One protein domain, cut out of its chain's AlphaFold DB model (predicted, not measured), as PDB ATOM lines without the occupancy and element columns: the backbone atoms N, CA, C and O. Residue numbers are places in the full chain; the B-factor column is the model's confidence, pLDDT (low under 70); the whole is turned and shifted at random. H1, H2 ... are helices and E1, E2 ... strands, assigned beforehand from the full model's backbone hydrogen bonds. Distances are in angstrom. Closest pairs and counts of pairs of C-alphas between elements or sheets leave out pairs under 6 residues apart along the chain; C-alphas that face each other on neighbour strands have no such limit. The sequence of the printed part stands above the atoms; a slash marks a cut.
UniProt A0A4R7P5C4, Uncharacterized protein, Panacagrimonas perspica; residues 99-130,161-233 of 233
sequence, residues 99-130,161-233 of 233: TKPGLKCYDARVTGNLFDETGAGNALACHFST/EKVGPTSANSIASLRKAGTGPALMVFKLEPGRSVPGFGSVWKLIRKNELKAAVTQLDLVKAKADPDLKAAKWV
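AT A GLANCE: This is residues 99 to 130 and 161 to 233 of the 233 residues of an uncharacterized protein of Panacagrimonas perspica (UniProt A0A4R7P5C4). With little regular structure, this is a strongly twisted sheet of four strands, with three short helices round one end and loops, residues 99 to 126 among them, at the other. The printed part has 105 residues, 39 in named elements, mixed in class: E1 E2 E3 E4 H1 H2 H3 along the chain. The sheet's order is E1 E2 E3 E4; E2 E3 E4 form a meander, each strand antiparallel to the one before. It is compact, radius of gyration of the C-alphas 14.0 A, spanning 40 by 27 by 27 A.

HOW THE PARTS SIT: First find residues 114 to 115, paired parallel with 201 to 202 of E4 (residues 200 to 204). E1 (161 to 163) and E2 (171 to 177) meet only at a point, C-alphas 162 and 175 facing each other at 4.2 A. E2 and E3 (184 to 189) form a hairpin at 147 degrees; N 186 and O 175 are 2.7 A apart. E3 and E4 form another at 138 degrees; N 187 and O 202 are 2.8 A apart. H1 (209 to 212) and H3 (225 to 229) only graze the sheet. H2 (215 to 223) is on it at a height over the sheet of 10.0 A; its closest C-alphas to E1 are Ala 221 and Val 163, 6.1 A. In H2 and H3 every O i to N i+4 pair is within hydrogen-bond range; H1 is too short for one.

IN THESE COORDINATES: Find C-alpha 161 at (224.394, 185.915, 179.844), where E1 begins. Next, E2 spans 14.3 A, E3 15.9 A, E4 12.6 A and H2 12.5 A; H3 ends at (222.042, 198.750, 189.765).

THE WHOLE: Look between C-alphas 130 and 161, 13.6 A apart: residues 131 to 160 are not printed. No link between named elements is long. The model's pLDDT is under 70 at residues 117 to 122 and 229 to 233.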
ATOM      1  N   THR A  99     213.346 179.011 178.130       93.81
ATOM      2  CA  THR A  99     212.072 178.763 177.452       93.81
ATOM      3  C   THR A  99     210.921 179.525 178.104       93.81
ATOM      4  O   THR A  99     210.954 179.806 179.300       93.81
ATOM      5  N   LYS A 100     209.885 179.838 177.317       91.31
ATOM      6  CA  LYS A 100     208.607 180.348 177.829       91.31
ATOM      7  C   LYS A 100     207.956 179.364 178.802       91.31
ATOM      8  O   LYS A 100     208.074 178.149 178.604       91.31
ATOM      9  N   PRO A 101     207.216 179.862 179.810       83.19
ATOM     10  CA  PRO A 101     206.551 179.000 180.771       83.19
ATOM     11  C   PRO A 101     205.527 178.120 180.053       83.19
ATOM     12  O   PRO A 101     204.851 178.563 179.126       83.19
ATOM     13  N   GLY A 102     205.411 176.868 180.485       82.19
ATOM     14  CA  GLY A 102     204.434 175.929 179.928       82.19
ATOM     15  C   GLY A 102     204.875 175.193 178.661       82.19
ATOM     16  O   GLY A 102     204.186 174.253 178.275       82.19
ATOM     17  N   LEU A 103     206.024 175.519 178.057       88.75
ATOM     18  CA  LEU A 103     206.615 174.659 177.027       88.75
ATOM     19  C   LEU A 103     207.140 173.376 177.677       88.75
ATOM     20  O   LEU A 103     207.926 173.429 178.626       88.75
ATOM     21  N   LYS A 104     206.674 172.221 177.196       86.81
ATOM     22  CA  LYS A 104     206.967 170.910 177.785       86.81
ATOM     23  C   LYS A 104     207.635 170.003 176.775       86.81
ATOM     24  O   LYS A 104     207.298 170.022 175.598       86.81
ATOM     25  N   CYS A 105     208.580 169.201 177.249       90.62
ATOM     26  CA  CYS A 105     209.175 168.191 176.399       90.62
ATOM     27  C   CYS A 105     208.156 167.092 176.066       90.62
ATOM     28  O   CYS A 105     207.234 166.850 176.847       90.62
ATOM     29  N   TYR A 106     208.345 166.391 174.945       91.44
ATOM     30  CA  TYR A 106     207.537 165.201 174.649       91.44
ATOM     31  C   TYR A 106     207.736 164.106 175.711       91.44
ATOM     32  O   TYR A 106     206.798 163.374 176.017       91.44
ATOM     33  N   ASP A 107     208.938 164.011 176.294       92.94
ATOM     34  CA  ASP A 107     209.236 163.115 177.410       92.94
ATOM     35  C   ASP A 107     208.688 163.724 178.704       92.94
ATOM     36  O   ASP A 107     209.226 164.697 179.234       92.94
ATOM     37  N   ALA A 108     207.619 163.125 179.235       89.81
ATOM     38  CA  ALA A 108     206.903 163.624 180.408       89.81
ATOM     39  C   ALA A 108     207.759 163.692 181.687       89.81
ATOM     40  O   ALA A 108     207.389 164.377 182.639       89.81
ATOM     41  N   ARG A 109     208.903 162.998 181.727       89.62
ATOM     42  CA  ARG A 109     209.837 163.041 182.865       89.62
ATOM     43  C   ARG A 109     210.683 164.312 182.856       89.62
ATOM     44  O   ARG A 109     211.248 164.681 183.881       89.62
ATOM     45  N   VAL A 110     210.783 164.977 181.707       89.94
ATOM     46  CA  VAL A 110     211.535 166.217 181.535       89.94
ATOM     47  C   VAL A 110     210.631 167.392 181.874       89.94
ATOM     48  O   VAL A 110     209.905 167.930 181.037       89.94
ATOM     49  N   THR A 111     210.675 167.806 183.135       85.94
ATOM     50  CA  THR A 111     209.892 168.948 183.621       85.94
ATOM     51  C   THR A 111     210.585 170.289 183.360       85.94
ATOM     52  O   THR A 111     209.898 171.307 183.266       85.94
ATOM     53  N   GLY A 112     211.912 170.269 183.193       89.62
ATOM     54  CA  GLY A 112     212.810 171.400 182.948       89.62
ATOM     55  C   GLY A 112     214.113 171.241 183.738       89.62
ATOM     56  O   GLY A 112     214.278 170.264 184.466       89.62
ATOM     57  N   ASN A 113     215.054 172.180 183.596       91.75
ATOM     58  CA  ASN A 113     216.342 172.149 184.308       91.75
ATOM     59  C   ASN A 113     216.687 173.453 185.045       91.75
ATOM     60  O   ASN A 113     217.808 173.588 185.534       91.75
ATOM     61  N   LEU A 114     215.742 174.391 185.141       91.38
ATOM     62  CA  LEU A 114     215.820 175.570 186.000       91.38
ATOM     63  C   LEU A 114     214.824 175.434 187.163       91.38
ATOM     64  O   LEU A 114     213.636 175.248 186.913       91.38
ATOM     65  N   PHE A 115     215.281 175.573 188.408       88.19
ATOM     66  CA  PHE A 115     214.467 175.413 189.626       88.19
ATOM     67  C   PHE A 115     214.636 176.584 190.596       88.19
ATOM     68  O   PHE A 115     215.634 177.298 190.530       88.19
ATOM     69  N   ASP A 116     213.696 176.743 191.526       83.44
ATOM     70  CA  ASP A 116     213.816 177.640 192.681       83.44
ATOM     71  C   ASP A 116     214.287 176.905 193.961       83.44
ATOM     72  O   ASP A 116     214.677 175.733 193.924       83.44
ATOM     73  N   GLU A 117     214.280 177.610 195.099       67.81
ATOM     74  CA  GLU A 117     214.671 177.110 196.426       67.81
ATOM     75  C   GLU A 117     213.919 175.843 196.882       67.81
ATOM     76  O   GLU A 117     214.453 175.110 197.714       67.81
ATOM     77  N   THR A 118     212.728 175.541 196.345       59.78
ATOM     78  CA  THR A 118     211.918 174.393 196.802       59.78
ATOM     79  C   THR A 118     212.409 173.044 196.276       59.78
ATOM     80  O   THR A 118     212.169 172.026 196.917       59.78
ATOM     81  N   GLY A 119     213.170 173.031 195.174       56.69
ATOM     82  CA  GLY A 119     213.895 171.861 194.674       56.69
ATOM     83  C   GLY A 119     213.052 170.685 194.138       56.69
ATOM     84  O   GLY A 119     212.109 170.197 194.746       56.69
ATOM     85  N   ALA A 120     213.487 170.169 192.983       50.28
ATOM     86  CA  ALA A 120     213.136 168.899 192.319       50.28
ATOM     87  C   ALA A 120     211.702 168.675 191.783       50.28
ATOM     88  O   ALA A 120     211.558 167.864 190.871       50.28
ATOM     89  N   GLY A 121     210.668 169.385 192.247       51.31
ATOM     90  CA  GLY A 121     209.286 169.153 191.779       51.31
ATOM     91  C   GLY A 121     208.796 170.065 190.646       51.31
ATOM     92  O   GLY A 121     208.129 169.605 189.723       51.31
ATOM     93  N   ASN A 122     209.152 171.353 190.693       60.59
ATOM     94  CA  ASN A 122     208.566 172.392 189.840       60.59
ATOM     95  C   ASN A 122     209.657 173.143 189.076       60.59
ATOM     96  O   ASN A 122     210.115 174.205 189.494       60.59
ATOM     97  N   ALA A 123     210.113 172.582 187.958       72.44
ATOM     98  CA  ALA A 123     210.998 173.330 187.078       72.44
ATOM     99  C   ALA A 123     210.259 174.553 186.498       72.44
ATOM    100  O   ALA A 123     209.136 174.437 186.002       72.44
ATOM    101  N   LEU A 124     210.912 175.714 186.549       81.25
ATOM    102  CA  LEU A 124     210.394 176.987 186.046       81.25
ATOM    103  C   LEU A 124     210.459 177.052 184.517       81.25
ATOM    104  O   LEU A 124     209.544 177.557 183.871       81.25
ATOM    105  N   ALA A 125     211.554 176.542 183.950       89.50
ATOM    106  CA  ALA A 125     211.828 176.539 182.519       89.50
ATOM    107  C   ALA A 125     212.895 175.489 182.165       89.50
ATOM    108  O   ALA A 125     213.618 174.971 183.024       89.50
ATOM    109  N   CYS A 126     213.048 175.225 180.872       91.88
ATOM    110  CA  CYS A 126     214.292 174.707 180.311       91.88
ATOM    111  C   CYS A 126     215.250 175.870 180.020       91.88
ATOM    112  O   CYS A 126     214.854 176.866 179.407       91.88
ATOM    113  N   HIS A 127     216.504 175.711 180.427       92.81
ATOM    114  CA  HIS A 127     217.642 176.554 180.107       92.81
ATOM    115  C   HIS A 127     218.559 175.796 179.141       92.81
ATOM    116  O   HIS A 127     219.246 174.838 179.522       92.81
ATOM    117  N   PHE A 128     218.541 176.226 177.883       90.88
ATOM    118  CA  PHE A 128     219.314 175.634 176.797       90.88
ATOM    119  C   PHE A 128     220.587 176.426 176.533       90.88
ATOM    120  O   PHE A 128     220.632 177.618 176.810       90.88
ATOM    121  N   SER A 129     221.602 175.765 175.974       89.19
ATOM    122  CA  SER A 129     222.758 176.402 175.322       89.19
ATOM    123  C   SER A 129     222.627 176.428 173.797       89.19
ATOM    124  O   SER A 129     223.226 177.273 173.137       89.19
ATOM    125  N   THR A 130     221.859 175.475 173.270       90.25
ATOM    126  CA  THR A 130     221.488 175.322 171.867       90.25
ATOM    127  C   THR A 130     220.111 174.667 171.809       90.25
ATOM    128  O   THR A 130     219.833 173.782 172.620       90.25
ATOM    129  N   GLU A 161     222.983 185.562 179.921       93.94
ATOM    130  CA  GLU A 161     224.394 185.915 179.844       93.94
ATOM    131  C   GLU A 161     225.114 185.508 181.120       93.94
ATOM    132  O   GLU A 161     224.486 185.268 182.148       93.94
ATOM    133  N   LYS A 162     226.438 185.372 181.062       95.12
ATOM    134  CA  LYS A 162     227.213 185.066 182.264       95.12
ATOM    135  C   LYS A 162     227.266 186.296 183.169       95.12
ATOM    136  O   LYS A 162     227.397 187.411 182.676       95.12
ATOM    137  N   VAL A 163     227.230 186.083 184.479       94.56
ATOM    138  CA  VAL A 163     227.405 187.175 185.453       94.56
ATOM    139  C   VAL A 163     228.869 187.609 185.486       94.56
ATOM    140  O   VAL A 163     229.760 186.766 185.584       94.56
ATOM    141  N   GLY A 164     229.126 188.911 185.450       90.81
ATOM    142  CA  GLY A 164     230.453 189.508 185.592       90.81
ATOM    143  C   GLY A 164     230.555 190.883 184.925       90.81
ATOM    144  O   GLY A 164     229.707 191.252 184.118       90.81
ATOM    145  N   PRO A 165     231.605 191.661 185.228       85.56
ATOM    146  CA  PRO A 165     231.766 193.006 184.673       85.56
ATOM    147  C   PRO A 165     232.061 193.000 183.167       85.56
ATOM    148  O   PRO A 165     231.784 193.978 182.484       85.56
ATOM    149  N   THR A 166     232.643 191.912 182.654       86.44
ATOM    150  CA  THR A 166     232.930 191.690 181.231       86.44
ATOM    151  C   THR A 166     232.851 190.195 180.917       86.44
ATOM    152  O   THR A 166     232.903 189.360 181.823       86.44
ATOM    153  N   SER A 167     232.802 189.831 179.632       80.88
ATOM    154  CA  SER A 167     232.838 188.428 179.190       80.88
ATOM    155  C   SER A 167     234.091 187.684 179.682       80.88
ATOM    156  O   SER A 167     233.981 186.557 180.170       80.88
ATOM    157  N   ALA A 168     235.260 188.332 179.624       83.12
ATOM    158  CA  ALA A 168     236.539 187.788 180.087       83.12
ATOM    159  C   ALA A 168     236.611 187.619 181.616       83.12
ATOM    160  O   ALA A 168     237.288 186.721 182.106       83.12
ATOM    161  N   ASN A 169     235.874 188.441 182.368       86.00
ATOM    162  CA  ASN A 169     235.822 188.404 183.832       86.00
ATOM    163  C   ASN A 169     234.507 187.819 184.360       86.00
ATOM    164  O   ASN A 169     234.070 188.148 185.465       86.00
ATOM    165  N   SER A 170     233.872 186.953 183.574       91.56
ATOM    166  CA  SER A 170     232.605 186.333 183.936       91.56
ATOM    167  C   SER A 170     232.774 185.111 184.843       91.56
ATOM    168  O   SER A 170     233.820 184.460 184.889       91.56
ATOM    169  N   ILE A 171     231.722 184.804 185.592       92.38
ATOM    170  CA  ILE A 171     231.628 183.668 186.505       92.38
ATOM    171  C   ILE A 171     230.946 182.539 185.740       92.38
ATOM    172  O   ILE A 171     229.764 182.620 185.417       92.38
ATOM    173  N   ALA A 172     231.684 181.475 185.422       88.25
ATOM    174  CA  ALA A 172     231.182 180.401 184.560       88.25
ATOM    175  C   ALA A 172     229.942 179.686 185.128       88.25
ATOM    176  O   ALA A 172     229.086 179.241 184.366       88.25
ATOM    177  N   SER A 173     229.850 179.592 186.455       91.94
ATOM    178  CA  SER A 173     228.750 178.944 187.166       91.94
ATOM    179  C   SER A 173     227.529 179.840 187.361       91.94
ATOM    180  O   SER A 173     226.527 179.346 187.867       91.94
ATOM    181  N   LEU A 174     227.576 181.122 186.978       94.88
ATOM    182  CA  LEU A 174     226.454 182.041 187.132       94.88
ATOM    183  C   LEU A 174     225.996 182.609 185.795       94.88
ATOM    184  O   LEU A 174     226.797 183.063 184.976       94.88
ATOM    185  N   ARG A 175     224.680 182.664 185.616       95.19
ATOM    186  CA  ARG A 175     224.045 183.376 184.512       95.19
ATOM    187  C   ARG A 175     222.953 184.301 185.007       95.19
ATOM    188  O   ARG A 175     222.433 184.100 186.095       95.19
ATOM    189  N   LYS A 176     222.601 185.293 184.204       93.81
ATOM    190  CA  LYS A 176     221.514 186.225 184.479       93.81
ATOM    191  C   LYS A 176     220.611 186.406 183.268       93.81
ATOM    192  O   LYS A 176     221.026 186.141 182.141       93.81
ATOM    193  N   ALA A 177     219.385 186.838 183.527       93.56
ATOM    194  CA  ALA A 177     218.423 187.258 182.520       93.56
ATOM    195  C   ALA A 177     217.596 188.434 183.048       93.56
ATOM    196  O   ALA A 177     217.229 188.450 184.224       93.56
ATOM    197  N   GLY A 178     217.270 189.380 182.168       89.50
ATOM    198  CA  GLY A 178     216.554 190.603 182.535       89.50
ATOM    199  C   GLY A 178     217.444 191.637 183.231       89.50
ATOM    200  O   GLY A 178     218.638 191.427 183.420       89.50
ATOM    201  N   THR A 179     216.851 192.770 183.602       86.44
ATOM    202  CA  THR A 179     217.534 193.892 184.263       86.44
ATOM    203  C   THR A 179     216.640 194.505 185.343       86.44
ATOM    204  O   THR A 179     215.432 194.246 185.404       86.44
ATOM    205  N   GLY A 180     217.231 195.316 186.226       84.94
ATOM    206  CA  GLY A 180     216.487 196.015 187.278       84.94
ATOM    207  C   GLY A 180     215.693 195.049 188.179       84.94
ATOM    208  O   GLY A 180     216.223 194.006 188.558       84.94
ATOM    209  N   PRO A 181     214.431 195.358 188.526       82.81
ATOM    210  CA  PRO A 181     213.593 194.480 189.353       82.81
ATOM    211  C   PRO A 181     213.271 193.111 188.733       82.81
ATOM    212  O   PRO A 181     212.902 192.195 189.459       82.81
ATOM    213  N   ALA A 182     213.398 192.964 187.410       84.81
ATOM    214  CA  ALA A 182     213.143 191.713 186.693       84.81
ATOM    215  C   ALA A 182     214.406 190.849 186.522       84.81
ATOM    216  O   ALA A 182     214.349 189.800 185.879       84.81
ATOM    217  N   LEU A 183     215.548 191.295 187.060       89.94
ATOM    218  CA  LEU A 183     216.800 190.552 187.013       89.94
ATOM    219  C   LEU A 183     216.659 189.234 187.782       89.94
ATOM    220  O   LEU A 183     216.392 189.218 188.983       89.94
ATOM    221  N   MET A 184     216.916 188.136 187.083       90.81
ATOM    222  CA  MET A 184     217.033 186.798 187.646       90.81
ATOM    223  C   MET A 184     218.484 186.338 187.559       90.81
ATOM    224  O   MET A 184     219.128 186.536 186.527       90.81
ATOM    225  N   VAL A 185     218.987 185.694 188.613       93.00
ATOM    226  CA  VAL A 185     220.338 185.121 188.646       93.00
ATOM    227  C   VAL A 185     220.251 183.619 188.874       93.00
ATOM    228  O   VAL A 185     219.581 183.145 189.784       93.00
ATOM    229  N   PHE A 186     220.956 182.856 188.051       93.31
ATOM    230  CA  PHE A 186     220.941 181.404 188.040       93.31
ATOM    231  C   PHE A 186     222.329 180.868 188.331       93.31
ATOM    232  O   PHE A 186     223.305 181.296 187.715       93.31
ATOM    233  N   LYS A 187     222.410 179.881 189.215       93.81
ATOM    234  CA  LYS A 187     223.630 179.159 189.533       93.81
ATOM    235  C   LYS A 187     223.573 177.741 188.986       93.81
ATOM    236  O   LYS A 187     222.615 177.020 189.234       93.81
ATOM    237  N   LEU A 188     224.617 177.334 188.274       93.25
ATOM    238  CA  LEU A 188     224.845 175.945 187.905       93.25
ATOM    239  C   LEU A 188     225.088 175.119 189.171       93.25
ATOM    240  O   LEU A 188     225.951 175.466 189.975       93.25
ATOM    241  N   GLU A 189     224.373 174.010 189.304       91.00
ATOM    242  CA  GLU A 189     224.517 173.058 190.402       91.00
ATOM    243  C   GLU A 189     225.387 171.868 189.954       91.00
ATOM    244  O   GLU A 189     224.903 170.990 189.229       91.00
ATOM    245  N   PRO A 190     226.678 171.812 190.337       88.56
ATOM    246  CA  PRO A 190     227.587 170.779 189.855       88.56
ATOM    247  C   PRO A 190     227.147 169.380 190.293       88.56
ATOM    248  O   PRO A 190     226.696 169.183 191.419       88.56
ATOM    249  N   GLY A 191     227.287 168.399 189.399       88.19
ATOM    250  CA  GLY A 191     226.963 166.995 189.680       88.19
ATOM    251  C   GLY A 191     225.466 166.676 189.756       88.19
ATOM    252  O   GLY A 191     225.108 165.505 189.871       88.19
ATOM    253  N   ARG A 192     224.579 167.675 189.655       88.44
ATOM    254  CA  ARG A 192     223.130 167.457 189.606       88.44
ATOM    255  C   ARG A 192     222.658 167.306 188.165       88.44
ATOM    256  O   ARG A 192     223.025 168.086 187.286       88.44
ATOM    257  N   SER A 193     221.796 166.322 187.950       89.69
ATOM    258  CA  SER A 193     221.111 166.081 186.684       89.69
ATOM    259  C   SER A 193     219.623 165.863 186.929       89.69
ATOM    260  O   SER A 193     219.193 165.557 188.043       89.69
ATOM    261  N   VAL A 194     218.845 166.056 185.877       89.06
ATOM    262  CA  VAL A 194     217.414 165.744 185.816       89.06
ATOM    263  C   VAL A 194     217.165 164.979 184.520       89.06
ATOM    264  O   VAL A 194     218.017 165.032 183.626       89.06
ATOM    265  N   PRO A 195     216.039 164.257 184.375       90.25
ATOM    266  CA  PRO A 195     215.721 163.594 183.117       90.25
ATOM    267  C   PRO A 195     215.931 164.540 181.929       90.25
ATOM    268  O   PRO A 195     215.502 165.695 181.950       90.25
ATOM    269  N   GLY A 196     216.670 164.072 180.926       90.44
ATOM    270  CA  GLY A 196     216.993 164.845 179.730       90.44
ATOM    271  C   GLY A 196     218.160 165.826 179.831       90.44
ATOM    272  O   GLY A 196     218.754 166.141 178.799       90.44
ATOM    273  N   PHE A 197     218.554 166.278 181.025       91.00
ATOM    274  CA  PHE A 197     219.579 167.310 181.191       91.00
ATOM    275  C   PHE A 197     220.710 166.885 182.129       91.00
ATOM    276  O   PHE A 197     220.509 166.608 183.309       91.00
ATOM    277  N   GLY A 198     221.943 166.969 181.623       88.88
ATOM    278  CA  GLY A 198     223.163 166.783 182.418       88.88
ATOM    279  C   GLY A 198     223.572 168.002 183.256       88.88
ATOM    280  O   GLY A 198     224.646 167.993 183.844       88.88
ATOM    281  N   SER A 199     222.767 169.069 183.272       89.00
ATOM    282  CA  SER A 199     223.031 170.262 184.080       89.00
ATOM    283  C   SER A 199     221.738 170.838 184.633       89.00
ATOM    284  O   SER A 199     220.736 170.916 183.917       89.00
ATOM    285  N   VAL A 200     221.792 171.262 185.892       91.62
ATOM    286  CA  VAL A 200     220.688 171.891 186.618       91.62
ATOM    287  C   VAL A 200     221.098 173.299 187.027       91.62
ATOM    288  O   VAL A 200     222.226 173.526 187.460       91.62
ATOM    289  N   TRP A 201     220.168 174.236 186.895       93.12
ATOM    290  CA  TRP A 201     220.331 175.629 187.275       93.12
ATOM    291  C   TRP A 201     219.368 175.952 188.419       93.12
ATOM    292  O   TRP A 201     218.179 175.640 188.345       93.12
ATOM    293  N   LYS A 202     219.873 176.570 189.485       91.88
ATOM    294  CA  LYS A 202     219.081 177.091 190.603       91.88
ATOM    295  C   LYS A 202     218.942 178.604 190.454       91.88
ATOM    296  O   LYS A 202     219.952 179.295 190.357       91.88
ATOM    297  N   LEU A 203     217.720 179.124 190.465       91.50
ATOM    298  CA  LEU A 203     217.448 180.540 190.695       91.50
ATOM    299  C   LEU A 203     217.907 180.887 192.114       91.50
ATOM    300  O   LEU A 203     217.434 180.287 193.079       91.50
ATOM    301  N   ILE A 204     218.854 181.814 192.222       89.81
ATOM    302  CA  ILE A 204     219.364 182.306 193.501       89.81
ATOM    303  C   ILE A 204     218.830 183.706 193.757       89.81
ATOM    304  O   ILE A 204     218.721 184.503 192.826       89.81
ATOM    305  N   ARG A 205     218.533 184.002 195.019       87.06
ATOM    306  CA  ARG A 205     218.135 185.340 195.464       87.06
ATOM    307  C   ARG A 205     219.330 186.196 195.859       87.06
ATOM    308  O   ARG A 205     220.425 185.698 196.153       87.06
ATOM    309  N   LYS A 206     219.115 187.508 195.954       85.62
ATOM    310  CA  LYS A 206     220.163 188.466 196.350       85.62
ATOM    311  C   LYS A 206     220.839 188.141 197.681       85.62
ATOM    312  O   LYS A 206     222.060 188.259 197.800       85.62
ATOM    313  N   ASN A 207     220.064 187.742 198.686       86.12
ATOM    314  CA  ASN A 207     220.574 187.365 200.006       86.12
ATOM    315  C   ASN A 207     221.339 186.026 199.995       86.12
ATOM    316  O   ASN A 207     222.220 185.833 200.830       86.12
ATOM    317  N   GLU A 208     221.066 185.140 199.035       89.19
ATOM    318  CA  GLU A 208     221.761 183.856 198.885       89.19
ATOM    319  C   GLU A 208     223.103 183.983 198.149       89.19
ATOM    320  O   GLU A 208     223.990 183.150 198.348       89.19
ATOM    321  N   LEU A 209     223.294 185.026 197.327       88.94
ATOM    322  CA  LEU A 209     224.467 185.158 196.450       88.94
ATOM    323  C   LEU A 209     225.793 184.982 197.198       88.94
ATOM    324  O   LEU A 209     226.665 184.259 196.727       88.94
ATOM    325  N   LYS A 210     225.941 185.604 198.376       89.94
ATOM    326  CA  LYS A 210     227.174 185.525 199.181       89.94
ATOM    327  C   LYS A 210     227.508 184.089 199.598       89.94
ATOM    328  O   LYS A 210     228.680 183.742 199.627       89.94
ATOM    329  N   ALA A 211     226.502 183.285 199.933       89.06
ATOM    330  CA  ALA A 211     226.686 181.886 200.316       89.06
ATOM    331  C   ALA A 211     226.843 180.967 199.093       89.06
ATOM    332  O   ALA A 211     227.406 179.880 199.189       89.06
ATOM    333  N   ALA A 212     226.344 181.400 197.933       86.75
ATOM    334  CA  ALA A 212     226.297 180.590 196.730       86.75
ATOM    335  C   ALA A 212     227.612 180.573 195.931       86.75
ATOM    336  O   ALA A 212     227.772 179.690 195.085       86.75
ATOM    337  N   VAL A 213     228.539 181.508 196.154       90.38
ATOM    338  CA  VAL A 213     229.739 181.679 195.315       90.38
ATOM    339  C   VAL A 213     231.014 181.851 196.141       90.38
ATOM    340  O   VAL A 213     230.967 182.130 197.335       90.38
ATOM    341  N   THR A 214     232.173 181.691 195.500       92.25
ATOM    342  CA  THR A 214     233.469 181.958 196.140       92.25
ATOM    343  C   THR A 214     233.635 183.448 196.452       92.25
ATOM    344  O   THR A 214     232.997 184.300 195.835       92.25
ATOM    345  N   GLN A 215     234.550 183.803 197.359       91.00
ATOM    346  CA  GLN A 215     234.830 185.215 197.650       91.00
ATOM    347  C   GLN A 215     235.290 185.989 196.399       91.00
ATOM    348  O   GLN A 215     234.902 187.141 196.213       91.00
ATOM    349  N   LEU A 216     236.073 185.354 195.519       89.31
ATOM    350  CA  LEU A 216     236.512 185.949 194.254       89.31
ATOM    351  C   LEU A 216     235.334 186.187 193.299       89.31
ATOM    352  O   LEU A 216     235.208 187.264 192.718       89.31
ATOM    353  N   ASP A 217     234.448 185.203 193.160       92.50
ATOM    354  CA  ASP A 217     233.255 185.331 192.323       92.50
ATOM    355  C   ASP A 217     232.272 186.352 192.894       92.50
ATOM    356  O   ASP A 217     231.641 187.084 192.139       92.50
ATOM    357  N   LEU A 218     232.193 186.496 194.219       90.94
ATOM    358  CA  LEU A 218     231.384 187.536 194.845       90.94
ATOM    359  C   LEU A 218     231.887 188.939 194.485       90.94
ATOM    360  O   LEU A 218     231.074 189.833 194.249       90.94
ATOM    361  N   VAL A 219     233.207 189.145 194.420       90.56
ATOM    362  CA  VAL A 219     233.795 190.416 193.960       90.56
ATOM    363  C   VAL A 219     233.403 190.687 192.508       90.56
ATOM    364  O   VAL A 219     232.945 191.787 192.200       90.56
ATOM    365  N   LYS A 220     233.500 189.681 191.628       92.62
ATOM    366  CA  LYS A 220     233.083 189.799 190.219       92.62
ATOM    367  C   LYS A 220     231.584 190.075 190.080       92.62
ATOM    368  O   LYS A 220     231.201 190.969 189.333       92.62
ATOM    369  N   ALA A 221     230.738 189.371 190.827       91.31
ATOM    370  CA  ALA A 221     229.289 189.549 190.796       91.31
ATOM    371  C   ALA A 221     228.887 190.946 191.287       91.31
ATOM    372  O   ALA A 221     228.037 191.593 190.692       91.31
ATOM    373  N   LYS A 222     229.549 191.463 192.329       88.44
ATOM    374  CA  LYS A 222     229.365 192.849 192.784       88.44
ATOM    375  C   LYS A 222     229.911 193.883 191.807       88.44
ATOM    376  O   LYS A 222     229.555 195.049 191.930       88.44
ATOM    377  N   ALA A 223     230.797 193.494 190.891       90.56
ATOM    378  CA  ALA A 223     231.330 194.359 189.847       90.56
ATOM    379  C   ALA A 223     230.407 194.447 188.616       90.56
ATOM    380  O   ALA A 223     230.522 195.423 187.870       90.56
ATOM    381  N   ASP A 224     229.502 193.480 188.439       92.50
ATOM    382  CA  ASP A 224     228.545 193.391 187.332       92.50
ATOM    383  C   ASP A 224     227.555 194.584 187.333       92.50
ATOM    384  O   ASP A 224     226.970 194.884 188.381       92.50
ATOM    385  N   PRO A 225     227.367 195.286 186.196       88.62
ATOM    386  CA  PRO A 225     226.510 196.471 186.116       88.62
ATOM    387  C   PRO A 225     225.057 196.237 186.544       88.62
ATOM    388  O   PRO A 225     224.497 197.061 187.269       88.62
ATOM    389  N   ASP A 226     224.461 195.108 186.159       88.44
ATOM    390  CA  ASP A 226     223.049 194.835 186.439       88.44
ATOM    391  C   ASP A 226     222.843 194.471 187.905       88.44
ATOM    392  O   ASP A 226     221.888 194.918 188.541       88.44
ATOM    393  N   LEU A 227     223.786 193.725 188.486       88.06
ATOM    394  CA  LEU A 227     223.731 193.362 189.902       88.06
ATOM    395  C   LEU A 227     224.031 194.563 190.816       88.06
ATOM    396  O   LEU A 227     223.512 194.606 191.936       88.06
ATOM    397  N   LYS A 228     224.833 195.537 190.357       80.75
ATOM    398  CA  LYS A 228     225.071 196.816 191.054       80.75
ATOM    399  C   LYS A 228     223.829 197.697 191.081       80.75
ATOM    400  O   LYS A 228     223.510 198.261 192.125       80.75
ATOM    401  N   ALA A 229     223.165 197.837 189.935       68.88
ATOM    402  CA  ALA A 229     222.042 198.750 189.765       68.88
ATOM    403  C   ALA A 229     220.735 198.221 190.385       68.88
ATOM    404  O   ALA A 229     219.856 199.008 190.737       68.88
ATOM    405  N   ALA A 230     220.587 196.901 190.541       61.66
ATOM    406  CA  ALA A 230     219.302 196.296 190.874       61.66
ATOM    407  C   ALA A 230     219.042 196.051 192.382       61.66
ATOM    408  O   ALA A 230     219.837 195.465 193.133       61.66
ATOM    409  N   LYS A 231     217.813 196.385 192.804       61.28
ATOM    410  CA  LYS A 231     217.062 195.595 193.793       61.28
ATOM    411  C   LYS A 231     216.478 194.390 193.043       61.28
ATOM    412  O   LYS A 231     215.376 194.479 192.521       61.28
ATOM    413  N   TRP A 232     217.263 193.330 192.903       65.50
ATOM    414  CA  TRP A 232     216.822 192.071 192.305       65.50
ATOM    415  C   TRP A 232     216.324 191.110 193.389       65.50
ATOM    416  O   TRP A 232     216.680 191.288 194.561       65.50
ATOM    417  N   VAL A 233     215.445 190.189 192.981       53.66
ATOM    418  CA  VAL A 233     214.662 189.285 193.848       53.66
ATOM    419  C   VAL A 233     215.553 188.381 194.702       53.66
ATOM    420  O   VAL A 233     216.649 187.986 194.242       53.66
TER     421      VAL A 233